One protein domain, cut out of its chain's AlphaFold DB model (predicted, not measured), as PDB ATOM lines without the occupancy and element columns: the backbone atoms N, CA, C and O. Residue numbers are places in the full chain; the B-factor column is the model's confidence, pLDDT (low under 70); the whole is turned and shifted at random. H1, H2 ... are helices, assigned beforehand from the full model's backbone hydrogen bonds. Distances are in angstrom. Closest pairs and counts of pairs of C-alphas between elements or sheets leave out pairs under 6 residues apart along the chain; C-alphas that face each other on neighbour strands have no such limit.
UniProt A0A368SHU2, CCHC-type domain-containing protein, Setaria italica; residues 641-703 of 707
ATOM      1  N   LEU A 641      -7.558 -39.273  21.094       62.84
ATOM      2  CA  LEU A 641      -7.843 -37.851  21.309       62.84
ATOM      3  C   LEU A 641      -7.909 -37.113  19.963       62.84
ATOM      4  O   LEU A 641      -7.186 -37.467  19.029       62.84
ATOM      5  N   ALA A 642      -8.761 -36.088  19.872       57.69
ATOM      6  CA  ALA A 642      -9.021 -35.341  18.636       57.69
ATOM      7  C   ALA A 642      -7.742 -34.781  17.983       57.69
ATOM      8  O   ALA A 642      -7.538 -34.928  16.781       57.69
ATOM      9  N   GLU A 643      -6.851 -34.217  18.797       57.06
ATOM     10  CA  GLU A 643      -5.592 -33.576  18.381       57.06
ATOM     11  C   GLU A 643      -4.613 -34.540  17.683       57.06
ATOM     12  O   GLU A 643      -3.857 -34.125  16.809       57.06
ATOM     13  N   ASN A 644      -4.680 -35.842  17.992       59.03
ATOM     14  CA  ASN A 644      -3.841 -36.876  17.374       59.03
ATOM     15  C   ASN A 644      -4.573 -37.667  16.266       59.03
ATOM     16  O   ASN A 644      -4.049 -38.659  15.753       59.03
ATOM     17  N   CYS A 645      -5.787 -37.259  15.877       69.38
ATOM     18  CA  CYS A 645      -6.574 -37.947  14.859       69.38
ATOM     19  C   CYS A 645      -6.076 -37.641  13.435       69.38
ATOM     20  O   CYS A 645      -6.473 -36.656  12.816       69.38
ATOM     21  N   ARG A 646      -5.283 -38.546  12.852       67.75
ATOM     22  CA  ARG A 646      -4.837 -38.453  11.445       67.75
ATOM     23  C   ARG A 646      -5.887 -38.891  10.406       67.75
ATOM     24  O   ARG A 646      -5.538 -39.107   9.251       67.75
ATOM     25  N   THR A 647      -7.163 -39.055  10.774       76.81
ATOM     26  CA  THR A 647      -8.199 -39.375   9.771       76.81
ATOM     27  C   THR A 647      -8.501 -38.146   8.918       76.81
ATOM     28  O   THR A 647      -8.569 -37.032   9.439       76.81
ATOM     29  N   ALA A 648      -8.743 -38.334   7.616       71.00
ATOM     30  CA  ALA A 648      -8.992 -37.228   6.684       71.00
ATOM     31  C   ALA A 648     -10.109 -36.274   7.160       71.00
ATOM     32  O   ALA A 648      -9.978 -35.061   7.034       71.00
ATOM     33  N   LYS A 649     -11.165 -36.802   7.797       74.25
ATOM     34  CA  LYS A 649     -12.267 -35.997   8.358       74.25
ATOM     35  C   LYS A 649     -11.821 -35.073   9.501       74.25
ATOM     36  O   LYS A 649     -12.313 -33.954   9.591       74.25
ATOM     37  N   HIS A 650     -10.886 -35.507  10.350       73.69
ATOM     38  CA  HIS A 650     -10.317 -34.649  11.396       73.69
ATOM     39  C   HIS A 650      -9.274 -33.677  10.846       73.69
ATOM     40  O   HIS A 650      -9.252 -32.533  11.276       73.69
ATOM     41  N   LEU A 651      -8.464 -34.086   9.864       79.38
ATOM     42  CA  LEU A 651      -7.525 -33.179   9.198       79.38
ATOM     43  C   LEU A 651      -8.263 -32.033   8.485       79.38
ATOM     44  O   LEU A 651      -7.850 -30.885   8.613       79.38
ATOM     45  N   VAL A 652      -9.396 -32.315   7.830       83.69
ATOM     46  CA  VAL A 652     -10.289 -31.281   7.277       83.69
ATOM     47  C   VAL A 652     -10.863 -30.392   8.384       83.69
ATOM     48  O   VAL A 652     -10.790 -29.177   8.262       83.69
ATOM     49  N   ALA A 653     -11.364 -30.954   9.491       81.56
ATOM     50  CA  ALA A 653     -11.910 -30.155  10.596       81.56
ATOM     51  C   ALA A 653     -10.857 -29.270  11.300       81.56
ATOM     52  O   ALA A 653     -11.160 -28.145  11.694       81.56
ATOM     53  N   LEU A 654      -9.617 -29.753  11.438       81.94
ATOM     54  CA  LEU A 654      -8.489 -28.986  11.975       81.94
ATOM     55  C   LEU A 654      -8.040 -27.894  10.999       81.94
ATOM     56  O   LEU A 654      -7.806 -26.769  11.428       81.94
ATOM     57  N   TYR A 655      -7.978 -28.190   9.697       81.31
ATOM     58  CA  TYR A 655      -7.707 -27.189   8.664       81.31
ATOM     59  C   TYR A 655      -8.792 -26.106   8.629       81.31
ATOM     60  O   TYR A 655      -8.476 -24.924   8.552       81.31
ATOM     61  N   GLN A 656     -10.063 -26.493   8.746       83.44
ATOM     62  CA  GLN A 656     -11.191 -25.570   8.723       83.44
ATOM     63  C   GLN A 656     -11.192 -24.651   9.952       83.44
ATOM     64  O   GLN A 656     -11.261 -23.438   9.779       83.44
ATOM     65  N   ARG A 657     -10.939 -25.183  11.161       79.81
ATOM     66  CA  ARG A 657     -10.693 -24.348  12.352       79.81
ATOM     67  C   ARG A 657      -9.480 -23.429  12.177       79.81
ATOM     68  O   ARG A 657      -9.558 -22.259  12.518       79.81
ATOM     69  N   ALA A 658      -8.367 -23.930  11.640       77.94
ATOM     70  CA  ALA A 658      -7.171 -23.113  11.422       77.94
ATOM     71  C   ALA A 658      -7.391 -21.999  10.379       77.94
ATOM     72  O   ALA A 658      -6.690 -20.991  10.405       77.94
ATOM     73  N   MET A 659      -8.361 -22.159   9.473       73.62
ATOM     74  CA  MET A 659      -8.804 -21.110   8.552       73.62
ATOM     75  C   MET A 659      -9.756 -20.121   9.243       73.62
ATOM     76  O   MET A 659      -9.553 -18.921   9.093       73.62
ATOM     77  N   GLU A 660     -10.701 -20.585  10.067       75.56
ATOM     78  CA  GLU A 660     -11.567 -19.736  10.912       75.56
ATOM     79  C   GLU A 660     -10.730 -18.856  11.866       75.56
ATOM     80  O   GLU A 660     -10.818 -17.630  11.827       75.56
ATOM     81  N   GLU A 661      -9.808 -19.456  12.630       69.94
ATOM     82  CA  GLU A 661      -8.859 -18.745  13.503       69.94
ATOM     83  C   GLU A 661      -7.953 -17.780  12.719       69.94
ATOM     84  O   GLU A 661      -7.511 -16.758  13.251       69.94
ATOM     85  N   ARG A 662      -7.666 -18.065  11.443       66.31
ATOM     86  CA  ARG A 662      -6.896 -17.167  10.575       66.31
ATOM     87  C   ARG A 662      -7.734 -15.998  10.068       66.31
ATOM     88  O   ARG A 662      -7.170 -14.916   9.910       66.31
ATOM     89  N   GLU A 663      -9.027 -16.187   9.821       67.25
ATOM     90  CA  GLU A 663      -9.960 -15.128   9.425       67.25
ATOM     91  C   GLU A 663     -10.256 -14.172  10.588       67.25
ATOM     92  O   GLU A 663     -10.132 -12.959  10.409       67.25
ATOM     93  N   ASP A 664     -10.498 -14.693  11.794       64.81
ATOM     94  CA  ASP A 664     -10.655 -13.880  13.008       64.81
ATOM     95  C   ASP A 664      -9.398 -13.046  13.313       64.81
ATOM     96  O   ASP A 664      -9.486 -11.872  13.682       64.81
ATOM     97  N   ASN A 665      -8.208 -13.610  13.086       67.50
ATOM     98  CA  ASN A 665      -6.936 -12.905  13.257       67.50
ATOM     99  C   ASN A 665      -6.540 -11.995  12.071       67.50
ATOM    100  O   ASN A 665      -5.464 -11.391  12.113       67.50
ATOM    101  N   GLN A 666      -7.368 -11.828  11.025       78.06
ATOM    102  CA  GLN A 666      -7.081 -10.824   9.992       78.06
ATOM    103  C   GLN A 666      -7.256  -9.403  10.538       78.06
ATOM    104  O   GLN A 666      -8.344  -8.990  10.938       78.06
ATOM    105  N   ILE A 667      -6.172  -8.626  10.496       85.50
ATOM    106  CA  ILE A 667      -6.182  -7.200  10.825       85.50
ATOM    107  C   ILE A 667      -6.782  -6.425   9.648       85.50
ATOM    108  O   ILE A 667      -6.230  -6.398   8.548       85.50
ATOM    109  N   CYS A 668      -7.890  -5.730   9.885       88.62
ATOM    110  CA  CYS A 668      -8.531  -4.877   8.898       88.62
ATOM    111  C   CYS A 668      -7.622  -3.701   8.506       88.62
ATOM    112  O   CYS A 668      -7.447  -2.753   9.273       88.62
ATOM    113  N   TYR A 669      -7.122  -3.695   7.266       79.44
ATOM    114  CA  TYR A 669      -6.259  -2.628   6.729       79.44
ATOM    115  C   TYR A 669      -6.841  -1.204   6.790       79.44
ATOM    116  O   TYR A 669      -6.085  -0.244   6.663       79.44
ATOM    117  N   ARG A 670      -8.159  -1.037   6.980       82.06
ATOM    118  CA  ARG A 670      -8.769   0.287   7.187       82.06
ATOM    119  C   ARG A 670      -8.596   0.766   8.628       82.06
ATOM    120  O   ARG A 670      -7.951   1.786   8.840       82.06
ATOM    121  N   CYS A 671      -9.167   0.061   9.606       86.00
ATOM    122  CA  CYS A 671      -9.245   0.528  10.998       86.00
ATOM    123  C   CYS A 671      -8.188  -0.053  11.951       86.00
ATOM    124  O   CYS A 671      -8.043   0.458  13.054       86.00
ATOM    125  N   GLY A 672      -7.452  -1.094  11.556       82.19
ATOM    126  CA  GLY A 672      -6.444  -1.752  12.394       82.19
ATOM    127  C   GLY A 672      -6.988  -2.748  13.428       82.19
ATOM    128  O   GLY A 672      -6.189  -3.347  14.143       82.19
ATOM    129  N   CYS A 673      -8.306  -2.956  13.504       83.50
ATOM    130  CA  CYS A 673      -8.922  -3.974  14.363       83.50
ATOM    131  C   CYS A 673      -8.959  -5.351  13.677       83.50
ATOM    132  O   CYS A 673      -9.005  -5.428  12.450       83.50
ATOM    133  N   THR A 674      -8.988  -6.427  14.460       85.38
ATOM    134  CA  THR A 674      -9.165  -7.813  13.987       85.38
ATOM    135  C   THR A 674     -10.639  -8.161  13.700       85.38
ATOM    136  O   THR A 674     -11.525  -7.300  13.778       85.38
ATOM    137  N   GLY A 675     -10.911  -9.416  13.323       83.56
ATOM    138  CA  GLY A 675     -12.257  -9.984  13.206       83.56
ATOM    139  C   GLY A 675     -13.077  -9.526  11.998       83.56
ATOM    140  O   GLY A 675     -14.275  -9.793  11.952       83.56
ATOM    141  N   HIS A 676     -12.494  -8.797  11.036       87.06
ATOM    142  CA  HIS A 676     -13.201  -8.433   9.804       87.06
ATOM    143  C   HIS A 676     -12.295  -7.962   8.654       87.06
ATOM    144  O   HIS A 676     -11.221  -7.395   8.839       87.06
ATOM    145  N   TRP A 677     -12.804  -8.112   7.431       86.12
ATOM    146  CA  TRP A 677     -12.157  -7.658   6.200       86.12
ATOM    147  C   TRP A 677     -12.388  -6.163   5.922       86.12
ATOM    148  O   TRP A 677     -13.429  -5.596   6.264       86.12
ATOM    149  N   SER A 678     -11.470  -5.525   5.189       82.25
ATOM    150  CA  SER A 678     -11.555  -4.106   4.788       82.25
ATOM    151  C   SER A 678     -12.829  -3.751   4.001       82.25
ATOM    152  O   SER A 678     -13.372  -2.654   4.175       82.25
ATOM    153  N   ARG A 679     -13.343  -4.690   3.191       82.19
ATOM    154  CA  ARG A 679     -14.617  -4.576   2.453       82.19
ATOM    155  C   ARG A 679     -15.836  -4.547   3.388       82.19
ATOM    156  O   ARG A 679     -16.798  -3.847   3.103       82.19
ATOM    157  N   ASN A 680     -15.756  -5.224   4.536       85.31
ATOM    158  CA  ASN A 680     -16.844  -5.351   5.515       85.31
ATOM    159  C   ASN A 680     -16.690  -4.371   6.698       85.31
ATOM    160  O   ASN A 680     -17.523  -4.340   7.604       85.31
ATOM    161  N   CYS A 681     -15.635  -3.550   6.700       86.94
ATOM    162  CA  CYS A 681     -15.314  -2.600   7.762       86.94
ATOM    163  C   CYS A 681     -16.361  -1.483   7.883       86.94
ATOM    164  O   CYS A 681     -16.356  -0.503   7.128       86.94
ATOM    165  N   ARG A 682     -17.223  -1.610   8.898       89.31
ATOM    166  CA  ARG A 682     -18.235  -0.612   9.283       89.31
ATOM    167  C   ARG A 682     -17.676   0.559  10.103       89.31
ATOM    168  O   ARG A 682     -18.422   1.491  10.381       89.31
ATOM    169  N   THR A 683     -16.388   0.561  10.464       88.19
ATOM    170  CA  THR A 683     -15.760   1.695  11.164       88.19
ATOM    171  C   THR A 683     -15.885   2.978  10.323       88.19
ATOM    172  O   THR A 683     -15.429   2.983   9.169       88.19
ATOM    173  N   PRO A 684     -16.490   4.060  10.855       89.56
ATOM    174  CA  PRO A 684     -16.664   5.311  10.124       89.56
ATOM    175  C   PRO A 684     -15.314   5.996   9.884       89.56
ATOM    176  O   PRO A 684     -14.405   5.907  10.710       89.56
ATOM    177  N   LYS A 685     -15.193   6.697   8.745       85.62
ATOM    178  CA  LYS A 685     -13.919   7.265   8.261       85.62
ATOM    179  C   LYS A 685     -13.212   8.121   9.319       85.62
ATOM    180  O   LYS A 685     -12.059   7.852   9.617       85.62
ATOM    181  N   HIS A 686     -13.926   9.024   9.994       88.44
ATOM    182  CA  HIS A 686     -13.324   9.921  10.987       88.44
ATOM    183  C   HIS A 686     -12.605   9.195  12.144       88.44
ATOM    184  O   HIS A 686     -11.571   9.674  12.600       88.44
ATOM    185  N   LEU A 687     -13.087   8.026  12.599       87.69
ATOM    186  CA  LEU A 687     -12.393   7.231  13.628       87.69
ATOM    187  C   LEU A 687     -11.142   6.542  13.069       87.69
ATOM    188  O   LEU A 687     -10.130   6.451  13.760       87.69
ATOM    189  N   VAL A 688     -11.197   6.095  11.811       87.06
ATOM    190  CA  VAL A 688     -10.027   5.569  11.093       87.06
ATOM    191  C   VAL A 688      -8.962   6.657  10.947       87.06
ATOM    192  O   VAL A 688      -7.805   6.425  11.289       87.06
ATOM    193  N   ASP A 689      -9.357   7.853  10.514       87.31
ATOM    194  CA  ASP A 689      -8.452   8.982  10.298       87.31
ATOM    195  C   ASP A 689      -7.793   9.436  11.613       87.31
ATOM    196  O   ASP A 689      -6.605   9.756  11.635       87.31
ATOM    197  N   LEU A 690      -8.539   9.434  12.726       90.31
ATOM    198  CA  LEU A 690      -8.009   9.715  14.066       90.31
ATOM    199  C   LEU A 690      -7.024   8.635  14.537       90.31
ATOM    200  O   LEU A 690      -5.929   8.975  14.982       90.31
ATOM    201  N   TYR A 691      -7.357   7.348  14.387       85.69
ATOM    202  CA  TYR A 691      -6.455   6.246  14.749       85.69
ATOM    203  C   TYR A 691      -5.167   6.248  13.911       85.69
ATOM    204  O   TYR A 691      -4.076   6.028  14.439       85.69
ATOM    205  N   GLN A 692      -5.256   6.548  12.612       85.38
ATOM    206  CA  GLN A 692      -4.080   6.661  11.749       85.38
ATOM    207  C   GLN A 692      -3.199   7.862  12.132       85.38
ATOM    208  O   GLN A 692      -1.975   7.719  12.150       85.38
ATOM    209  N   LYS A 693      -3.790   9.005  12.516       90.56
ATOM    210  CA  LYS A 693      -3.058  10.175  13.038       90.56
ATOM    211  C   LYS A 693      -2.360   9.876  14.368       90.56
ATOM    212  O   LYS A 693      -1.172  10.153  14.489       90.56
ATOM    213  N   ASP A 694      -3.047   9.248  15.323       88.56
ATOM    214  CA  ASP A 694      -2.463   8.797  16.598       88.56
ATOM    215  C   ASP A 694      -1.297   7.816  16.378       88.56
ATOM    216  O   ASP A 694      -0.200   7.995  16.909       88.56
ATOM    217  N   ARG A 695      -1.490   6.816  15.511       85.12
ATOM    218  CA  ARG A 695      -0.456   5.835  15.155       85.12
ATOM    219  C   ARG A 695       0.736   6.471  14.430       85.12
ATOM    220  O   ARG A 695       1.862   6.005  14.607       85.12
ATOM    221  N   ALA A 696       0.522   7.519  13.634       85.94
ATOM    222  CA  ALA A 696       1.594   8.301  13.019       85.94
ATOM    223  C   ALA A 696       2.343   9.160  14.055       85.94
ATOM    224  O   ALA A 696       3.573   9.139  14.077       85.94
ATOM    225  N   ALA A 697       1.629   9.833  14.961       88.31
ATOM    226  CA  ALA A 697       2.219  10.628  16.037       88.31
ATOM    227  C   ALA A 697       3.064   9.770  16.996       88.31
ATOM    228  O   ALA A 697       4.199  10.126  17.301       88.31
ATOM    229  N   LYS A 698       2.572   8.588  17.392       86.31
ATOM    230  CA  LYS A 698       3.326   7.619  18.212       86.31
ATOM    231  C   LYS A 698       4.592   7.118  17.511       86.31
ATOM    232  O   LYS A 698       5.639   7.018  18.140       86.31
ATOM    233  N   ARG A 699       4.530   6.873  16.196       83.56
ATOM    234  CA  ARG A 699       5.713   6.534  15.382       83.56
ATOM    235  C   ARG A 699       6.727   7.678  15.314       83.56
ATOM    236  O   ARG A 699       7.917   7.405  15.402       83.56
ATOM    237  N   ALA A 700       6.278   8.926  15.191       82.38
ATOM    238  CA  ALA A 700       7.164  10.089  15.220       82.38
ATOM    239  C   ALA A 700       7.838  10.250  16.596       82.38
ATOM    240  O   ALA A 700       9.057  10.364  16.660       82.38
ATOM    241  N   ALA A 701       7.068  10.154  17.686       78.88
ATOM    242  CA  ALA A 701       7.572  10.265  19.056       78.88
ATOM    243  C   ALA A 701       8.589   9.167  19.427       78.88
ATOM    244  O   ALA A 701       9.544   9.431  20.155       78.88
ATOM    245  N   TRP A 702       8.418   7.943  18.916       70.31
ATOM    246  CA  TRP A 702       9.404   6.865  19.080       70.31
ATOM    247  C   TRP A 702      10.590   6.982  18.109       70.31
ATOM    248  O   TRP A 702      11.677   6.515  18.427       70.31
ATOM    249  N   GLY A 703      10.419   7.636  16.955       58.81
ATOM    250  CA  GLY A 703      11.490   7.885  15.984       58.81
ATOM    251  C   GLY A 703      12.491   8.969  16.399       58.81
ATOM    252  O   GLY A 703      13.607   8.984  15.892       58.81
TER     253      GLY A 703
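AT A GLANCE: This is residues 641 to 703 of the 707 residues of the protein "CCHC-type domain-containing protein" of Setaria italica (UniProt A0A368SHU2). Going along the printed part, you meet a straight helix, H1, then a looped link, and then a second helix, H2, turned crosswise at the far end, making an open L in which the two helices do not meet. H1 and the link make the long axis, and residues 693 to 703 of H2 stick out. The printed part has 63 residues, is all helix, with no named strand, and is extended, with a radius of gyration of the C-alphas of 18.3 A and spans of 51 by 28 by 13 A.

IN THESE COORDINATES: Find C-alpha 648 at (-8.992, -37.228, 6.684); from there H1, residues 648 to 664, runs 24.2 A. H2, residues 685 to 703, runs 26.6 A to C-alpha 703 at (11.490, 7.885, 15.984).

HOW THE PARTS SIT: H1 and H2 are apart, with no C-alpha of the one within 8 A of the other. In H1 and H2, every O i to N i+4 pair is within hydrogen-bond range.

THE WHOLE: The C-alphas farthest apart, of Thr 647 and Ala 701, are 52.9 A apart. The printed part has no cut. Residues 665 to 684 form the long link. Look for pLDDT under 70 at residues 641 to 646, 661 to 665 and 703.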